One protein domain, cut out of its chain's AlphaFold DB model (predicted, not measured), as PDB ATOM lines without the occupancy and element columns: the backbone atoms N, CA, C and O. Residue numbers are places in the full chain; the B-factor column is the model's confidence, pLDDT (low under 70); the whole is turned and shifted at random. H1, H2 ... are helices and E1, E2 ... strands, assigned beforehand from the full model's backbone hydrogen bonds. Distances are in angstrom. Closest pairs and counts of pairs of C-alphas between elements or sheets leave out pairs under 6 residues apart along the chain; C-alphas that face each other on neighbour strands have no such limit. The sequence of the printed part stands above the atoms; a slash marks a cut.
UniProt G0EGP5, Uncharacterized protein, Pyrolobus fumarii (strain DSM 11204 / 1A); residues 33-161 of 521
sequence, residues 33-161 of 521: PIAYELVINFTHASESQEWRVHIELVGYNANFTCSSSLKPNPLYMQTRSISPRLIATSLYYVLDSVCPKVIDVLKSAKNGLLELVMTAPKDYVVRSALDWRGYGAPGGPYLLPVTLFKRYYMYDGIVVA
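AT A GLANCE: This is residues 33 to 161 of the 521 residues of an uncharacterized protein of Pyrolobus fumarii (strain DSM 11204 / 1A) (UniProt G0EGP5). One long, twisted sheet of five strands makes a wall, with three short helices covering one of its faces and the other face bare. A small sheet of three strands lies on the helices' side of that wall, with E6 near the last residues of E5. The printed part has 129 residues, with eight named strands and three named helices in the order E1 E2 E3 E4 H1 H2 E5 E6 E7 H3 E8. The large sheet runs E3 E2 E1 E5 E7 and is mixed, the small one runs E4 E8 E6 and is antiparallel, and the class is mixed, helices and strands. The whole is compact, with a radius of gyration of the C-alphas of 13.8 A, and spans 41 by 28 by 25 A.

IN THESE COORDINATES: Find C-alpha 34 at (328.578, 448.851, 332.451); from there E1, residues 34 to 45, runs 31.5 A to C-alpha 45 at (321.677, 459.090, 361.402). Beside it are E2, residues 51 to 59, 26.1 A, and E5, residues 113 to 119, 19.6 A. The edge strands are E3, residues 62 to 70, which bends by 52 degrees at residue 67, and E7, residues 142 to 145. Then look for H1, residues 91 to 98, H2, residues 100 to 108, and H3, residues 146 to 152. The small sheet holds E4, residues 86 to 90, E6, residues 124 to 128, and E8, residues 157 to 161, ending at C-alpha 161 (315.676, 463.798, 353.700).

HOW THE PARTS SIT: E1, E2 and E3 form a meander, each strand the antiparallel neighbour of the one before; N 39 and O 56 are 2.8 A apart, N 55 and O 66 2.8 A. E5 is parallel to E1, with N 38 and O 115 at 2.8 A, and antiparallel to E7, with N 114 and O 144 at 2.8 A. The three helices are on the same face, making two layers, helices on one face of a sheet. H1 runs across the strands at a height of 8.7 A; its Val 98 and Ser 68 of E3 have C-alphas 5.1 A apart. H2 runs along the strands, at 27 degrees to E2 on the local plane. H3 lies over E5. H2 and H3 only just touch, with 3 pairs of C-alphas within 8 A, the closest Lys 107 and Lys 150 at 6.1 A. In the small sheet, N 87 and O 160 of E4 and E8 are 2.8 A apart, N 159 and O 127 of E8 and E6 2.8 A. Every O i to N i+4 pair is within hydrogen-bond range in H1 and H2, and 2 of 3 in H3.

THE WHOLE: The C-alphas farthest apart, of Pro 33 and Glu 47, are 41.6 A apart. The printed part has no cut. The long links are residues 71 to 85 and 129 to 141. Look for pLDDT under 70 at residues 45 to 49 and 74 to 79.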
ATOM      1  N   PRO A  33     329.087 448.378 327.599       74.69
ATOM      2  CA  PRO A  33     329.062 447.642 328.857       74.69
ATOM      3  C   PRO A  33     329.113 448.599 330.059       74.69
ATOM      4  O   PRO A  33     329.806 449.624 330.027       74.69
ATOM      5  N   ILE A  34     328.401 448.236 331.131       85.19
ATOM      6  CA  ILE A  34     328.578 448.851 332.451       85.19
ATOM      7  C   ILE A  34     330.011 448.544 332.884       85.19
ATOM      8  O   ILE A  34     330.387 447.389 333.074       85.19
ATOM      9  N   ALA A  35     330.834 449.585 332.946       89.31
ATOM     10  CA  ALA A  35     332.241 449.477 333.308       89.31
ATOM     11  C   ALA A  35     332.430 449.526 334.824       89.31
ATOM     12  O   ALA A  35     333.366 448.911 335.343       89.31
ATOM     13  N   TYR A  36     331.555 450.275 335.501       92.75
ATOM     14  CA  TYR A  36     331.560 450.466 336.942       92.75
ATOM     15  C   TYR A  36     330.133 450.559 337.487       92.75
ATOM     16  O   TYR A  36     329.278 451.201 336.880       92.75
ATOM     17  N   GLU A  37     329.923 449.992 338.663       94.69
ATOM     18  CA  GLU A  37     328.755 450.165 339.518       94.69
ATOM     19  C   GLU A  37     329.232 450.815 340.822       94.69
ATOM     20  O   GLU A  37     330.125 450.294 341.491       94.69
ATOM     21  N   LEU A  38     328.692 451.987 341.148       95.75
ATOM     22  CA  LEU A  38     328.966 452.746 342.363       95.75
ATOM     23  C   LEU A  38     327.703 452.770 343.220       95.75
ATOM     24  O   LEU A  38     326.715 453.408 342.858       95.75
ATOM     25  N   VAL A  39     327.752 452.129 344.380       96.69
ATOM     26  CA  VAL A  39     326.656 452.100 345.349       96.69
ATOM     27  C   VAL A  39     327.018 452.984 346.536       96.69
ATOM     28  O   VAL A  39     328.076 452.820 347.137       96.69
ATOM     29  N   ILE A  40     326.141 453.920 346.897       97.00
ATOM     30  CA  ILE A  40     326.268 454.775 348.083       97.00
ATOM     31  C   ILE A  40     325.056 454.530 348.976       97.00
ATOM     32  O   ILE A  40     323.938 454.935 348.662       97.00
ATOM     33  N   ASN A  41     325.276 453.882 350.112       96.12
ATOM     34  CA  ASN A  41     324.226 453.508 351.044       96.12
ATOM     35  C   ASN A  41     324.354 454.285 352.361       96.12
ATOM     36  O   ASN A  41     325.294 454.093 353.137       96.12
ATOM     37  N   PHE A  42     323.382 455.151 352.628       94.12
ATOM     38  CA  PHE A  42     323.219 455.862 353.890       94.12
ATOM     39  C   PHE A  42     322.467 454.952 354.869       94.12
ATOM     40  O   PHE A  42     321.358 454.513 354.585       94.12
ATOM     41  N   THR A  43     323.060 454.643 356.024       87.88
ATOM     42  CA  THR A  43     322.554 453.557 356.894       87.88
ATOM     43  C   THR A  43     322.116 454.003 358.281       87.88
ATOM     44  O   THR A  43     321.273 453.340 358.880       87.88
ATOM     45  N   HIS A  44     322.656 455.100 358.816       73.75
ATOM     46  CA  HIS A  44     322.304 455.539 360.167       73.75
ATOM     47  C   HIS A  44     322.561 457.030 360.377       73.75
ATOM     48  O   HIS A  44     323.708 457.459 360.257       73.75
ATOM     49  N   ALA A  45     321.534 457.780 360.779       63.12
ATOM     50  CA  ALA A  45     321.677 459.090 361.402       63.12
ATOM     51  C   ALA A  45     321.881 458.872 362.905       63.12
ATOM     52  O   ALA A  45     320.967 458.449 363.607       63.12
ATOM     53  N   SER A  46     323.096 459.063 363.414       58.56
ATOM     54  CA  SER A  46     323.278 459.107 364.869       58.56
ATOM     55  C   SER A  46     322.613 460.362 365.434       58.56
ATOM     56  O   SER A  46     322.593 461.399 364.772       58.56
ATOM     57  N   GLU A  47     322.134 460.309 366.680       59.75
ATOM     58  CA  GLU A  47     321.719 461.516 367.419       59.75
ATOM     59  C   GLU A  47     322.874 462.539 367.558       59.75
ATOM     60  O   GLU A  47     322.648 463.701 367.876       59.75
ATOM     61  N   SER A  48     324.116 462.135 367.255       59.50
ATOM     62  CA  SER A  48     325.355 462.908 367.386       59.50
ATOM     63  C   SER A  48     325.825 463.653 366.118       59.50
ATOM     64  O   SER A  48     327.026 463.819 365.942       59.50
ATOM     65  N   GLN A  49     324.933 464.121 365.234       68.81
ATOM     66  CA  GLN A  49     325.310 464.852 363.997       68.81
ATOM     67  C   GLN A  49     326.274 464.082 363.063       68.81
ATOM     68  O   GLN A  49     327.064 464.678 362.327       68.81
ATOM     69  N   GLU A  50     326.232 462.749 363.072       78.62
ATOM     70  CA  GLU A  50     327.015 461.916 362.151       78.62
ATOM     71  C   GLU A  50     326.111 460.961 361.373       78.62
ATOM     72  O   GLU A  50     325.180 460.377 361.940       78.62
ATOM     73  N   TRP A  51     326.444 460.744 360.100       88.06
ATOM     74  CA  TRP A  51     325.776 459.772 359.237       88.06
ATOM     75  C   TRP A  51     326.716 458.652 358.828       88.06
ATOM     76  O   TRP A  51     327.747 458.916 358.218       88.06
ATOM     77  N   ARG A  52     326.356 457.392 359.081       91.50
ATOM     78  CA  ARG A  52     327.118 456.263 358.534       91.50
ATOM     79  C   ARG A  52     326.784 456.049 357.070       91.50
ATOM     80  O   ARG A  52     325.618 455.861 356.712       91.50
ATOM     81  N   VAL A  53     327.826 456.019 356.253       94.75
ATOM     82  CA  VAL A  53     327.734 455.808 354.815       94.75
ATOM     83  C   VAL A  53     328.645 454.662 354.421       94.75
ATOM     84  O   VAL A  53     329.798 454.569 354.851       94.75
ATOM     85  N   HIS A  54     328.090 453.783 353.605       95.44
ATOM     86  CA  HIS A  54     328.777 452.681 352.973       95.44
ATOM     87  C   HIS A  54     328.894 452.967 351.481       95.44
ATOM     88  O   HIS A  54     327.907 453.350 350.855       95.44
ATOM     89  N   ILE A  55     330.088 452.812 350.923       97.06
ATOM     90  CA  ILE A  55     330.349 453.018 349.502       97.06
ATOM     91  C   ILE A  55     330.989 451.761 348.940       97.06
ATOM     92  O   ILE A  55     332.014 451.305 349.451       97.06
ATOM     93  N   GLU A  56     330.406 451.255 347.863       96.38
ATOM     94  CA  GLU A  56     330.931 450.143 347.087       96.38
ATOM     95  C   GLU A  56     331.187 450.594 345.646       96.38
ATOM     96  O   GLU A  56     330.372 451.300 345.058       96.38
ATOM     97  N   LEU A  57     332.333 450.209 345.085       95.12
ATOM     98  CA  LEU A  57     332.637 450.377 343.667       95.12
ATOM     99  C   LEU A  57     333.085 449.033 343.094       95.12
ATOM    100  O   LEU A  57     334.162 448.546 343.452       95.12
ATOM    101  N   VAL A  58     332.300 448.494 342.164       93.19
ATOM    102  CA  VAL A  58     332.584 447.258 341.423       93.19
ATOM    103  C   VAL A  58     332.803 447.599 339.953       93.19
ATOM    104  O   VAL A  58     332.100 448.432 339.397       93.19
ATOM    105  N   GLY A  59     333.788 446.998 339.290       88.75
ATOM    106  CA  GLY A  59     334.033 447.250 337.871       88.75
ATOM    107  C   GLY A  59     335.356 446.699 337.363       88.75
ATOM    108  O   GLY A  59     336.055 445.978 338.072       88.75
ATOM    109  N   TYR A  60     335.722 447.074 336.133       80.50
ATOM    110  CA  TYR A  60     336.751 446.411 335.316       80.50
ATOM    111  C   TYR A  60     338.084 446.058 335.983       80.50
ATOM    112  O   TYR A  60     338.719 445.125 335.513       80.50
ATOM    113  N   ASN A  61     338.510 446.770 337.029       74.50
ATOM    114  CA  ASN A  61     339.643 446.407 337.895       74.50
ATOM    115  C   ASN A  61     339.487 447.020 339.301       74.50
ATOM    116  O   ASN A  61     340.466 447.379 339.953       74.50
ATOM    117  N   ALA A  62     338.247 447.236 339.734       81.94
ATOM    118  CA  ALA A  62     337.928 447.916 340.978       81.94
ATOM    119  C   ALA A  62     336.931 447.067 341.751       81.94
ATOM    120  O   ALA A  62     335.868 446.738 341.236       81.94
ATOM    121  N   ASN A  63     337.299 446.705 342.971       90.75
ATOM    122  CA  ASN A  63     336.383 446.129 343.936       90.75
ATOM    123  C   ASN A  63     336.757 446.715 345.293       90.75
ATOM    124  O   ASN A  63     337.723 446.286 345.929       90.75
ATOM    125  N   PHE A  64     336.070 447.792 345.653       89.00
ATOM    126  CA  PHE A  64     336.321 448.523 346.882       89.00
ATOM    127  C   PHE A  64     335.047 448.628 347.679       89.00
ATOM    128  O   PHE A  64     333.992 448.951 347.145       89.00
ATOM    129  N   THR A  65     335.209 448.459 348.980       93.56
ATOM    130  CA  THR A  65     334.145 448.626 349.946       93.56
ATOM    131  C   THR A  65     334.689 449.480 351.078       93.56
ATOM    132  O   THR A  65     335.696 449.141 351.703       93.56
ATOM    133  N   CYS A  66     334.043 450.611 351.325       95.00
ATOM    134  CA  CYS A  66     334.404 451.564 352.361       95.00
ATOM    135  C   CYS A  66     333.190 451.832 353.247       95.00
ATOM    136  O   CYS A  66     332.078 451.994 352.751       95.00
ATOM    137  N   SER A  67     333.408 451.952 354.551       93.31
ATOM    138  CA  SER A  67     332.382 452.386 355.500       93.31
ATOM    139  C   SER A  67     332.980 453.432 356.421       93.31
ATOM    140  O   SER A  67     333.993 453.170 357.067       93.31
ATOM    141  N   SER A  68     332.356 454.601 356.504       91.88
ATOM    142  CA  SER A  68     332.784 455.676 357.400       91.88
ATOM    143  C   SER A  68     331.592 456.533 357.826       91.88
ATOM    144  O   SER A  68     330.476 456.365 357.328       91.88
ATOM    145  N   SER A  69     331.822 457.448 358.762       88.12
ATOM    146  CA  SER A  69     330.856 458.491 359.104       88.12
ATOM    147  C   SER A  69     331.107 459.729 358.244       88.12
ATOM    148  O   SER A  69     332.232 460.225 358.189       88.12
ATOM    149  N   LEU A  70     330.056 460.290 357.650       87.25
ATOM    150  CA  LEU A  70     330.031 461.705 357.303       87.25
ATOM    151  C   LEU A  70     329.965 462.498 358.604       87.25
ATOM    152  O   LEU A  70     329.046 462.315 359.405       87.25
ATOM    153  N   LYS A  71     330.959 463.359 358.801       80.12
ATOM    154  CA  LYS A  71     331.107 464.224 359.976       80.12
ATOM    155  C   LYS A  71     331.013 465.682 359.568       80.12
ATOM    156  O   LYS A  71     331.122 465.968 358.384       80.12
ATOM    157  N   PRO A  72     330.858 466.624 360.497       76.94
ATOM    158  CA  PRO A  72     331.002 468.023 360.154       76.94
ATOM    159  C   PRO A  72     332.368 468.325 359.508       76.94
ATOM    160  O   PRO A  72     333.409 467.958 360.053       76.94
ATOM    161  N   ASN A  73     332.382 468.998 358.359       73.19
ATOM    162  CA  ASN A  73     333.591 469.472 357.689       73.19
ATOM    163  C   ASN A  73     333.530 471.004 357.533       73.19
ATOM    164  O   ASN A  73     332.627 471.506 356.855       73.19
ATOM    165  N   PRO A  74     334.476 471.759 358.130       66.75
ATOM    166  CA  PRO A  74     334.483 473.221 358.091       66.75
ATOM    167  C   PRO A  74     334.822 473.798 356.707       66.75
ATOM    168  O   PRO A  74     334.584 474.983 356.459       66.75
ATOM    169  N   LEU A  75     335.367 472.992 355.794       58.19
ATOM    170  CA  LEU A  75     335.769 473.434 354.459       58.19
ATOM    171  C   LEU A  75     334.578 473.628 353.512       58.19
ATOM    172  O   LEU A  75     334.699 474.409 352.572       58.19
ATOM    173  N   TYR A  76     333.424 473.001 353.777       64.62
ATOM    174  CA  TYR A  76     332.207 473.198 352.982       64.62
ATOM    175  C   TYR A  76     331.077 473.753 353.848       64.62
ATOM    176  O   TYR A  76     330.789 473.244 354.932       64.62
ATOM    177  N   MET A  77     330.434 474.824 353.377       61.62
ATOM    178  CA  MET A  77     329.454 475.587 354.160       61.62
ATOM    179  C   MET A  77     328.268 474.723 354.621       61.62
ATOM    180  O   MET A  77     327.833 474.848 355.762       61.62
ATOM    181  N   GLN A  78     327.816 473.794 353.774       61.53
ATOM    182  CA  GLN A  78     326.690 472.890 354.038       61.53
ATOM    183  C   GLN A  78     327.024 471.753 354.994       61.53
ATOM    184  O   GLN A  78     326.132 471.142 355.567       61.53
ATOM    185  N   THR A  79     328.309 471.425 355.121       61.91
ATOM    186  CA  THR A  79     328.762 470.274 355.901       61.91
ATOM    187  C   THR A  79     329.332 470.701 357.235       61.91
ATOM    188  O   THR A  79     329.791 469.845 357.971       61.91
ATOM    189  N   ARG A  80     329.339 471.995 357.577       71.25
ATOM    190  CA  ARG A  80     329.843 472.478 358.876       71.25
ATOM    191  C   ARG A  80     329.023 471.979 360.063       71.25
ATOM    192  O   ARG A  80     329.503 472.015 361.189       71.25
ATOM    193  N   SER A  81     327.819 471.493 359.796       70.81
ATOM    194  CA  SER A  81     327.073 470.586 360.656       70.81
ATOM    195  C   SER A  81     326.348 469.578 359.765       70.81
ATOM    196  O   SER A  81     326.160 469.835 358.574       70.81
ATOM    197  N   ILE A  82     325.969 468.424 360.308       76.06
ATOM    198  CA  ILE A  82     325.167 467.445 359.572       76.06
ATOM    199  C   ILE A  82     323.896 467.188 360.363       76.06
ATOM    200  O   ILE A  82     323.941 466.731 361.506       76.06
ATOM    201  N   SER A  83     322.755 467.481 359.744       84.00
ATOM    202  CA  SER A  83     321.464 467.204 360.353       84.00
ATOM    203  C   SER A  83     321.122 465.716 360.234       84.00
ATOM    204  O   SER A  83     321.303 465.116 359.169       84.00
ATOM    205  N   PRO A  84     320.569 465.098 361.293       86.19
ATOM    206  CA  PRO A  84     320.009 463.758 361.188       86.19
ATOM    207  C   PRO A  84     318.775 463.720 360.276       86.19
ATOM    208  O   PRO A  84     318.414 462.656 359.797       86.19
ATOM    209  N   ARG A  85     318.125 464.861 360.016       89.38
ATOM    210  CA  ARG A  85     316.881 464.940 359.235       89.38
ATOM    211  C   ARG A  85     317.106 465.299 357.771       89.38
ATOM    212  O   ARG A  85     316.255 464.975 356.947       89.38
ATOM    213  N   LEU A  86     318.212 465.972 357.457       90.19
ATOM    214  CA  LEU A  86     318.499 466.469 356.118       90.19
ATOM    215  C   LEU A  86     320.008 466.485 355.846       90.19
ATOM    216  O   LEU A  86     320.769 467.188 356.506       90.19
ATOM    217  N   ILE A  87     320.430 465.763 354.817       90.00
ATOM    218  CA  ILE A  87     321.725 465.951 354.164       90.00
ATOM    219  C   ILE A  87     321.453 466.653 352.840       90.00
ATOM    220  O   ILE A  87     320.640 466.165 352.066       90.00
ATOM    221  N   ALA A  88     322.145 467.757 352.565       89.50
ATOM    222  CA  ALA A  88     322.159 468.419 351.263       89.50
ATOM    223  C   ALA A  88     323.590 468.895 350.973       89.50
ATOM    224  O   ALA A  88     324.038 469.908 351.502       89.50
ATOM    225  N   THR A  89     324.354 468.116 350.207       87.38
ATOM    226  CA  THR A  89     325.800 468.345 350.011       87.38
ATOM    227  C   THR A  89     326.271 467.862 348.640       87.38
ATOM    228  O   THR A  89     325.507 467.245 347.905       87.38
ATOM    229  N   SER A  90     327.524 468.135 348.275       86.88
ATOM    230  CA  SER A  90     328.121 467.612 347.040       86.88
ATOM    231  C   SER A  90     328.389 466.105 347.128       86.88
ATOM    232  O   SER A  90     328.804 465.585 348.165       86.88
ATOM    233  N   LEU A  91     328.227 465.397 346.011       89.94
ATOM    234  CA  LEU A  91     328.629 463.999 345.870       89.94
ATOM    235  C   LEU A  91     330.130 463.829 346.135       89.94
ATOM    236  O   LEU A  91     330.524 462.884 346.813       89.94
ATOM    237  N   TYR A  92     330.964 464.766 345.673       89.00
ATOM    238  CA  TYR A  92     332.396 464.766 345.984       89.00
ATOM    239  C   TYR A  92     332.670 464.714 347.477       89.00
ATOM    240  O   TYR A  92     333.475 463.892 347.893       89.00
ATOM    241  N   TYR A  93     331.988 465.531 348.280       88.31
ATOM    242  CA  TYR A  93     332.181 465.522 349.724       88.31
ATOM    243  C   TYR A  93     331.915 464.140 350.334       88.31
ATOM    244  O   TYR A  93     332.688 463.670 351.171       88.31
ATOM    245  N   VAL A  94     330.848 463.471 349.884       91.62
ATOM    246  CA  VAL A  94     330.501 462.121 350.344       91.62
ATOM    247  C   VAL A  94     331.587 461.117 349.958       91.62
ATOM    248  O   VAL A  94     332.058 460.362 350.809       91.62
ATOM    249  N   LEU A  95     332.020 461.134 348.695       92.69
ATOM    250  CA  LEU A  95     333.056 460.229 348.194       92.69
ATOM    251  C   LEU A  95     334.411 460.473 348.869       92.69
ATOM    252  O   LEU A  95     335.055 459.519 349.287       92.69
ATOM    253  N   ASP A  96     334.833 461.727 349.002       91.06
ATOM    254  CA  ASP A  96     336.127 462.124 349.563       91.06
ATOM    255  C   ASP A  96     336.226 461.786 351.056       91.06
ATOM    256  O   ASP A  96     337.235 461.260 351.518       91.06
ATOM    257  N   SER A  97     335.136 461.994 351.800       89.88
ATOM    258  CA  SER A  97     335.099 461.734 353.244       89.88
ATOM    259  C   SER A  97     335.036 460.245 353.591       89.88
ATOM    260  O   SER A  97     335.521 459.831 354.644       89.88
ATOM    261  N   VAL A  98     334.401 459.431 352.742       92.19
ATOM    262  CA  VAL A  98     334.091 458.027 353.062       92.19
ATOM    263  C   VAL A  98     334.982 457.054 352.296       92.19
ATOM    264  O   VAL A  98     335.417 456.054 352.863       92.19
ATOM    265  N   CYS A  99     335.256 457.314 351.017       93.31
ATOM    266  CA  CYS A  99     336.005 456.408 350.148       93.31
ATOM    267  C   CYS A  99     336.781 457.160 349.046       93.31
ATOM    268  O   CYS A  99     336.496 456.980 347.857       93.31
ATOM    269  N   PRO A 100     337.803 457.968 349.391       91.25
ATOM    270  CA  PRO A 100     338.506 458.819 348.423       91.25
ATOM    271  C   PRO A 100     339.160 458.021 347.281       91.25
ATOM    272  O   PRO A 100     339.262 458.509 346.159       91.25
ATOM    273  N   LYS A 101     339.493 456.740 347.505       90.62
ATOM    274  CA  LYS A 101     340.002 455.827 346.463       90.62
ATOM    275  C   LYS A 101     339.062 455.690 345.256       90.62
ATOM    276  O   LYS A 101     339.540 455.506 344.139       90.62
ATOM    277  N   VAL A 102     337.742 455.797 345.453       90.69
ATOM    278  CA  VAL A 102     336.754 455.782 344.355       90.69
ATOM    279  C   VAL A 102     337.007 456.941 343.400       90.69
ATOM    280  O   VAL A 102     336.955 456.760 342.183       90.69
ATOM    281  N   ILE A 103     337.341 458.117 343.936       89.19
ATOM    282  CA  ILE A 103     337.648 459.303 343.138       89.19
ATOM    283  C   ILE A 103     338.882 459.049 342.269       89.19
ATOM    284  O   ILE A 103     338.846 459.349 341.077       89.19
ATOM    285  N   ASP A 104     339.949 458.466 342.815       89.12
ATOM    286  CA  ASP A 104     341.194 458.211 342.073       89.12
ATOM    287  C   ASP A 104     340.995 457.224 340.912       89.12
ATOM    288  O   ASP A 104     341.473 457.443 339.790       89.12
ATOM    289  N   VAL A 105     340.226 456.161 341.157       90.06
ATOM    290  CA  VAL A 105     339.866 455.160 340.144       90.06
ATOM    291  C   VAL A 105     339.024 455.800 339.046       90.06
ATOM    292  O   VAL A 105     339.368 455.718 337.861       90.06
ATOM    293  N   LEU A 106     337.949 456.495 339.425       87.19
ATOM    294  CA  LEU A 106     337.048 457.120 338.466       87.19
ATOM    295  C   LEU A 106     337.722 458.277 337.726       87.19
ATOM    296  O   LEU A 106     337.432 458.454 336.552       87.19
ATOM    297  N   LYS A 107     338.691 458.999 338.308       85.88
ATOM    298  CA  LYS A 107     339.530 459.997 337.607       85.88
ATOM    299  C   LYS A 107     340.428 459.381 336.536       85.88
ATOM    300  O   LYS A 107     340.651 460.023 335.512       85.88
ATOM    301  N   SER A 108     340.835 458.125 336.693       85.38
ATOM    302  CA  SER A 108     341.724 457.422 335.754       85.38
ATOM    303  C   SER A 108     340.987 456.608 334.680       85.38
ATOM    304  O   SER A 108     341.550 456.313 333.626       85.38
ATOM    305  N   ALA A 109     339.715 456.270 334.905       85.12
ATOM    306  CA  ALA A 109     338.904 455.482 333.975       85.12
ATOM    307  C   ALA A 109     338.768 456.147 332.587       85.12
ATOM    308  O   ALA A 109     338.607 457.355 332.490       85.12
ATOM    309  N   LYS A 110     338.835 455.416 331.476       80.50
ATOM    310  CA  LYS A 110     338.788 456.064 330.148       80.50
ATOM    311  C   LYS A 110     337.363 456.171 329.617       80.50
ATOM    312  O   LYS A 110     336.846 457.273 329.485       80.50
ATOM    313  N   ASN A 111     336.735 455.024 329.372       80.50
ATOM    314  CA  ASN A 111     335.435 454.907 328.717       80.50
ATOM    315  C   ASN A 111     334.547 453.895 329.455       80.50
ATOM    316  O   ASN A 111     335.044 453.117 330.269       80.50
ATOM    317  N   GLY A 112     333.256 453.893 329.119       85.25
ATOM    318  CA  GLY A 112     332.250 452.985 329.663       85.25
ATOM    319  C   GLY A 112     331.153 453.713 330.433       85.25
ATOM    320  O   GLY A 112     331.233 454.925 330.672       85.25
ATOM    321  N   LEU A 113     330.127 452.954 330.809       90.38
ATOM    322  CA  LEU A 113     329.027 453.451 331.625       90.38
ATOM    323  C   LEU A 113     329.323 453.233 333.111       90.38
ATOM    324  O   LEU A 113     329.884 452.207 333.499       90.38
ATOM    325  N   LEU A 114     328.960 454.226 333.914       92.38
ATOM    326  CA  LEU A 114     328.861 454.149 335.362       92.38
ATOM    327  C   LEU A 114     327.382 453.997 335.708       92.38
ATOM    328  O   LEU A 114     326.575 454.833 335.299       92.38
ATOM    329  N   GLU A 115     327.043 452.969 336.470       93.62
ATOM    330  CA  GLU A 115     325.779 452.909 337.196       93.62
ATOM    331  C   GLU A 115     325.999 453.471 338.604       93.62
ATOM    332  O   GLU A 115     326.903 453.040 339.313       93.62
ATOM    333  N   LEU A 116     325.217 454.473 338.995       94.88
ATOM    334  CA  LEU A 116     325.231 455.064 340.329       94.88
ATOM    335  C   LEU A 116     323.921 454.726 341.035       94.88
ATOM    336  O   LEU A 116     322.849 455.170 340.619       94.88
ATOM    337  N   VAL A 117     324.021 454.006 342.144       95.75
ATOM    338  CA  VAL A 117     322.897 453.647 343.006       95.75
ATOM    339  C   VAL A 117     323.060 454.365 344.337       95.75
ATOM    340  O   VAL A 117     324.122 454.313 344.953       95.75
ATOM    341  N   MET A 118     322.013 455.047 344.796       96.19
ATOM    342  CA  MET A 118     322.016 455.702 346.101       96.19
ATOM    343  C   MET A 118     320.813 455.247 346.916       96.19
ATOM    344  O   MET A 118     319.682 455.310 346.443       96.19
ATOM    345  N   THR A 119     321.053 454.797 348.145       95.31
ATOM    346  CA  THR A 119     320.007 454.283 349.037       95.31
ATOM    347  C   THR A 119     320.094 454.926 350.411       95.31
ATOM    348  O   THR A 119     321.168 455.308 350.864       95.31
ATOM    349  N   ALA A 120     318.956 455.034 351.088       94.56
ATOM    350  CA  ALA A 120     318.850 455.534 352.455       94.56
ATOM    351  C   ALA A 120     317.889 454.640 353.261       94.56
ATOM    352  O   ALA A 120     317.243 453.764 352.670       94.56
ATOM    353  N   PRO A 121     317.767 454.821 354.591       93.06
ATOM    354  CA  PRO A 121     316.813 454.056 355.387       93.06
ATOM    355  C   PRO A 121     315.374 454.277 354.892       93.06
ATOM    356  O   PRO A 121     315.071 455.287 354.261       93.06
ATOM    357  N   LYS A 122     314.470 453.325 355.166       90.94
ATOM    358  CA  LYS A 122     313.108 453.273 354.587       90.94
ATOM    359  C   LYS A 122     312.273 454.544 354.806       90.94
ATOM    360  O   LYS A 122     311.351 454.828 354.050       90.94
ATOM    361  N   ASP A 123     312.555 455.265 355.876       93.50
ATOM    362  CA  ASP A 123     311.914 456.506 356.286       93.50
ATOM    363  C   ASP A 123     312.594 457.765 355.723       93.50
ATOM    364  O   ASP A 123     312.196 458.879 356.069       93.50
ATOM    365  N   TYR A 124     313.558 457.610 354.818       94.88
ATOM    366  CA  TYR A 124     314.238 458.690 354.112       94.88
ATOM    367  C   TYR A 124     314.007 458.602 352.606       94.88
ATOM    368  O   TYR A 124     313.721 457.547 352.043       94.88
ATOM    369  N   VAL A 125     314.164 459.743 351.947       95.12
ATOM    370  CA  VAL A 125     314.151 459.870 350.491       95.12
ATOM    371  C   VAL A 125     315.507 460.362 350.005       95.12
ATOM    372  O   VAL A 125     316.139 461.184 350.668       95.12
ATOM    373  N   VAL A 126     315.940 459.864 348.846       95.44
ATOM    374  CA  VAL A 126     317.170 460.297 348.176       95.44
ATOM    375  C   VAL A 126     316.823 461.062 346.902       95.44
ATOM    376  O   VAL A 126     315.996 460.608 346.108       95.44
ATOM    377  N   ARG A 127     317.455 462.215 346.694       95.31
ATOM    378  CA  ARG A 127     317.418 462.987 345.441       95.31
ATOM    379  C   ARG A 127     318.827 463.403 345.047       95.31
ATOM    380  O   ARG A 127     319.740 463.404 345.874       95.31
ATOM    381  N   SER A 128     319.018 463.752 343.783       92.44
ATOM    382  CA  SER A 128     320.324 464.166 343.279       92.44
ATOM    383  C   SER A 128     320.211 465.234 342.211       92.44
ATOM    384  O   SER A 128     319.277 465.256 341.422       92.44
ATOM    385  N   ALA A 129     321.238 466.071 342.091       87.88
ATOM    386  CA  ALA A 129     321.395 466.954 340.944       87.88
ATOM    387  C   ALA A 129     321.454 466.199 339.597       87.88
ATOM    388  O   ALA A 129     321.363 466.850 338.559       87.88
ATOM    389  N   LEU A 130     321.614 464.868 339.600       87.88
ATOM    390  CA  LEU A 130     321.507 463.990 338.428       87.88
ATOM    391  C   LEU A 130     320.059 463.673 338.017       87.88
ATOM    392  O   LEU A 130     319.848 463.207 336.893       87.88
ATOM    393  N   ASP A 131     319.080 463.948 338.885       86.19
ATOM    394  CA  ASP A 131     317.656 463.761 338.610       86.19
ATOM    395  C   ASP A 131     317.253 464.494 337.330       86.19
ATOM    396  O   ASP A 131     317.745 465.580 337.015       86.19
ATOM    397  N   TRP A 132     316.343 463.885 336.570       84.19
ATOM    398  CA  TRP A 132     315.755 464.473 335.362       84.19
ATOM    399  C   TRP A 132     316.734 464.834 334.233       84.19
ATOM    400  O   TRP A 132     316.325 465.409 333.224       84.19
ATOM    401  N   ARG A 133     318.014 464.458 334.337       78.50
ATOM    402  CA  ARG A 133     319.019 464.655 333.276       78.50
ATOM    403  C   ARG A 133     319.051 463.520 332.251       78.50
ATOM    404  O   ARG A 133     320.010 463.384 331.499       78.50
ATOM    405  N   GLY A 134     318.024 462.678 332.247       76.94
ATOM    406  CA  GLY A 134     317.935 461.490 331.409       76.94
ATOM    407  C   GLY A 134     318.611 460.259 332.009       76.94
ATOM    408  O   GLY A 134     318.197 459.170 331.652       76.94
ATOM    409  N   TYR A 135     319.565 460.389 332.943       82.19
ATOM    410  CA  TYR A 135     320.363 459.260 333.470       82.19
ATOM    411  C   TYR A 135     319.569 458.209 334.242       82.19
ATOM    412  O   TYR A 135     320.037 457.089 334.392       82.19
ATOM    413  N   GLY A 136     318.374 458.539 334.711       83.31
ATOM    414  CA  GLY A 136     317.524 457.626 335.457       83.31
ATOM    415  C   GLY A 136     316.251 458.318 335.914       83.31
ATOM    416  O   GLY A 136     316.032 459.502 335.634       83.31
ATOM    417  N   ALA A 137     315.413 457.569 336.627       85.44
ATOM    418  CA  ALA A 137     314.300 458.148 337.367       85.44
ATOM    419  C   ALA A 137     314.823 459.011 338.537       85.44
ATOM    420  O   ALA A 137     315.961 458.821 338.974       85.44
ATOM    421  N   PRO A 138     314.013 459.941 339.067       88.69
ATOM    422  CA  PRO A 138     314.377 460.699 340.258       88.69
ATOM    423  C   PRO A 138     314.672 459.775 341.440       88.69
ATOM    424  O   PRO A 138     313.875 458.889 341.750       88.69
ATOM    425  N   GLY A 139     315.806 459.983 342.107       89.75
ATOM    426  CA  GLY A 139     316.295 459.093 343.164       89.75
ATOM    427  C   GLY A 139     317.126 457.904 342.664       89.75
ATOM    428  O   GLY A 139     317.723 457.207 343.481       89.75
ATOM    429  N   GLY A 140     317.256 457.723 341.349       88.50
ATOM    430  CA  GLY A 140     318.106 456.713 340.727       88.50
ATOM    431  C   GLY A 140     317.440 455.337 340.566       88.50
ATOM    432  O   GLY A 140     316.234 455.197 340.786       88.50
ATOM    433  N   PRO A 141     318.208 454.308 340.160       92.50
ATOM    434  CA  PRO A 141     319.630 454.363 339.798       92.50
ATOM    435  C   PRO A 141     319.893 455.238 338.560       92.50
ATOM    436  O   PRO A 141     318.985 455.484 337.765       92.50
ATOM    437  N   TYR A 142     321.127 455.724 338.407       91.81
ATOM    438  CA  TYR A 142     321.540 456.574 337.285       91.81
ATOM    439  C   TYR A 142     322.593 455.877 336.430       91.81
ATOM    440  O   TYR A 142     323.635 455.481 336.940       91.81
ATOM    441  N   LEU A 143     322.372 455.811 335.122       90.44
ATOM    442  CA  LEU A 143     323.309 455.282 334.143       90.44
ATOM    443  C   LEU A 143     323.879 456.430 333.303       90.44
ATOM    444  O   LEU A 143     323.161 457.072 332.534       90.44
ATOM    445  N   LEU A 144     325.175 456.703 333.447       90.19
ATOM    446  CA  LEU A 144     325.841 457.819 332.771       90.19
ATOM    447  C   LEU A 144     327.260 457.467 332.307       90.19
ATOM    448  O   LEU A 144     327.923 456.634 332.921       90.19
ATOM    449  N   PRO A 145     327.783 458.112 331.249       88.81
ATOM    450  CA  PRO A 145     329.169 457.916 330.843       88.81
ATOM    451  C   PRO A 145     330.139 458.304 331.959       88.81
ATOM    452  O   PRO A 145     330.027 459.378 332.554       88.81
ATOM    453  N   VAL A 146     331.164 457.483 332.181       88.38
ATOM    454  CA  VAL A 146     332.222 457.762 333.166       88.38
ATOM    455  C   VAL A 146     332.912 459.107 332.885       88.38
ATOM    456  O   VAL A 146     333.256 459.846 333.806       88.38
ATOM    457  N   THR A 147     333.069 459.467 331.607       84.88
ATOM    458  CA  THR A 147     333.605 460.767 331.163       84.88
ATOM    459  C   THR A 147     332.770 461.946 331.655       84.88
ATOM    460  O   THR A 147     333.321 462.968 332.064       84.88
ATOM    461  N   LEU A 148     331.447 461.791 331.657       82.62
ATOM    462  CA  LEU A 148     330.519 462.796 332.145       82.62
ATOM    463  C   LEU A 148     330.554 462.872 333.675       82.62
ATOM    464  O   LEU A 148     330.652 463.969 334.222       82.62
ATOM    465  N   PHE A 149     330.550 461.725 334.358       86.88
ATOM    466  CA  PHE A 149     330.642 461.671 335.816       86.88
ATOM    467  C   PHE A 149     331.864 462.440 336.332       86.88
ATOM    468  O   PHE A 149     331.715 463.362 337.128       86.88
ATOM    469  N   LYS A 150     333.067 462.153 335.810       83.75
ATOM    470  CA  LYS A 150     334.318 462.846 336.193       83.75
ATOM    471  C   LYS A 150     334.232 464.362 336.084       83.75
ATOM    472  O   LYS A 150     334.911 465.073 336.815       83.75
ATOM    473  N   ARG A 151     333.450 464.843 335.123       79.19
ATOM    474  CA  ARG A 151     333.333 466.263 334.825       79.19
ATOM    475  C   ARG A 151     332.407 466.989 335.801       79.19
ATOM    476  O   ARG A 151     332.602 468.182 336.012       79.19
ATOM    477  N   TYR A 152     331.426 466.300 336.388       78.75
ATOM    478  CA  TYR A 152     330.364 466.948 337.167       78.75
ATOM    479  C   TYR A 152     330.207 466.462 338.609       78.75
ATOM    480  O   TYR A 152     329.635 467.200 339.404       78.75
ATOM    481  N   TYR A 153     330.783 465.322 339.004       80.00
ATOM    482  CA  TYR A 153     330.618 464.765 340.358       80.00
ATOM    483  C   TYR A 153     331.088 465.703 341.490       80.00
ATOM    484  O   TYR A 153     330.573 465.638 342.604       80.00
ATOM    485  N   MET A 154     332.045 466.599 341.204       76.62
ATOM    486  CA  MET A 154     332.487 467.659 342.126       76.62
ATOM    487  C   MET A 154     331.393 468.660 342.470       76.62
ATOM    488  O   MET A 154     331.436 469.297 343.518       76.62
ATOM    489  N   TYR A 155     330.421 468.795 341.581       74.75
ATOM    490  CA  TYR A 155     329.368 469.782 341.673       74.75
ATOM    491  C   TYR A 155     328.009 469.142 341.913       74.75
ATOM    492  O   TYR A 155     327.164 469.787 342.511       74.75
ATOM    493  N   ASP A 156     327.760 467.914 341.464       83.12
ATOM    494  CA  ASP A 156     326.447 467.295 341.611       83.12
ATOM    495  C   ASP A 156     326.086 467.093 343.091       83.12
ATOM    496  O   ASP A 156     326.816 466.459 343.850       83.12
ATOM    497  N   GLY A 157     324.962 467.678 343.506       87.75
ATOM    498  CA  GLY A 157     324.431 467.566 344.860       87.75
ATOM    499  C   GLY A 157     323.700 466.245 345.110       87.75
ATOM    500  O   GLY A 157     323.144 465.639 344.190       87.75
ATOM    501  N   ILE A 158     323.668 465.828 346.372       92.19
ATOM    502  CA  ILE A 158     322.863 464.728 346.907       92.19
ATOM    503  C   ILE A 158     322.022 465.276 348.046       92.19
ATOM    504  O   ILE A 158     322.514 466.043 348.879       92.19
ATOM    505  N   VAL A 159     320.774 464.822 348.094       94.19
ATOM    506  CA  VAL A 159     319.841 465.103 349.175       94.19
ATOM    507  C   VAL A 159     319.393 463.793 349.806       94.19
ATOM    508  O   VAL A 159     318.960 462.892 349.092       94.19
ATOM    509  N   VAL A 160     319.465 463.702 351.132       94.62
ATOM    510  CA  VAL A 160     318.855 462.628 351.927       94.62
ATOM    511  C   VAL A 160     317.956 463.282 352.963       94.62
ATOM    512  O   VAL A 160     318.452 464.008 353.819       94.62
ATOM    513  N   ALA A 161     316.644 463.069 352.880       94.62
ATOM    514  CA  ALA A 161     315.676 463.798 353.700       94.62
ATOM    515  C   ALA A 161     314.726 462.866 354.455       94.62
ATOM    516  O   ALA A 161     314.200 461.905 353.893       94.62
TER     517      ALA A 161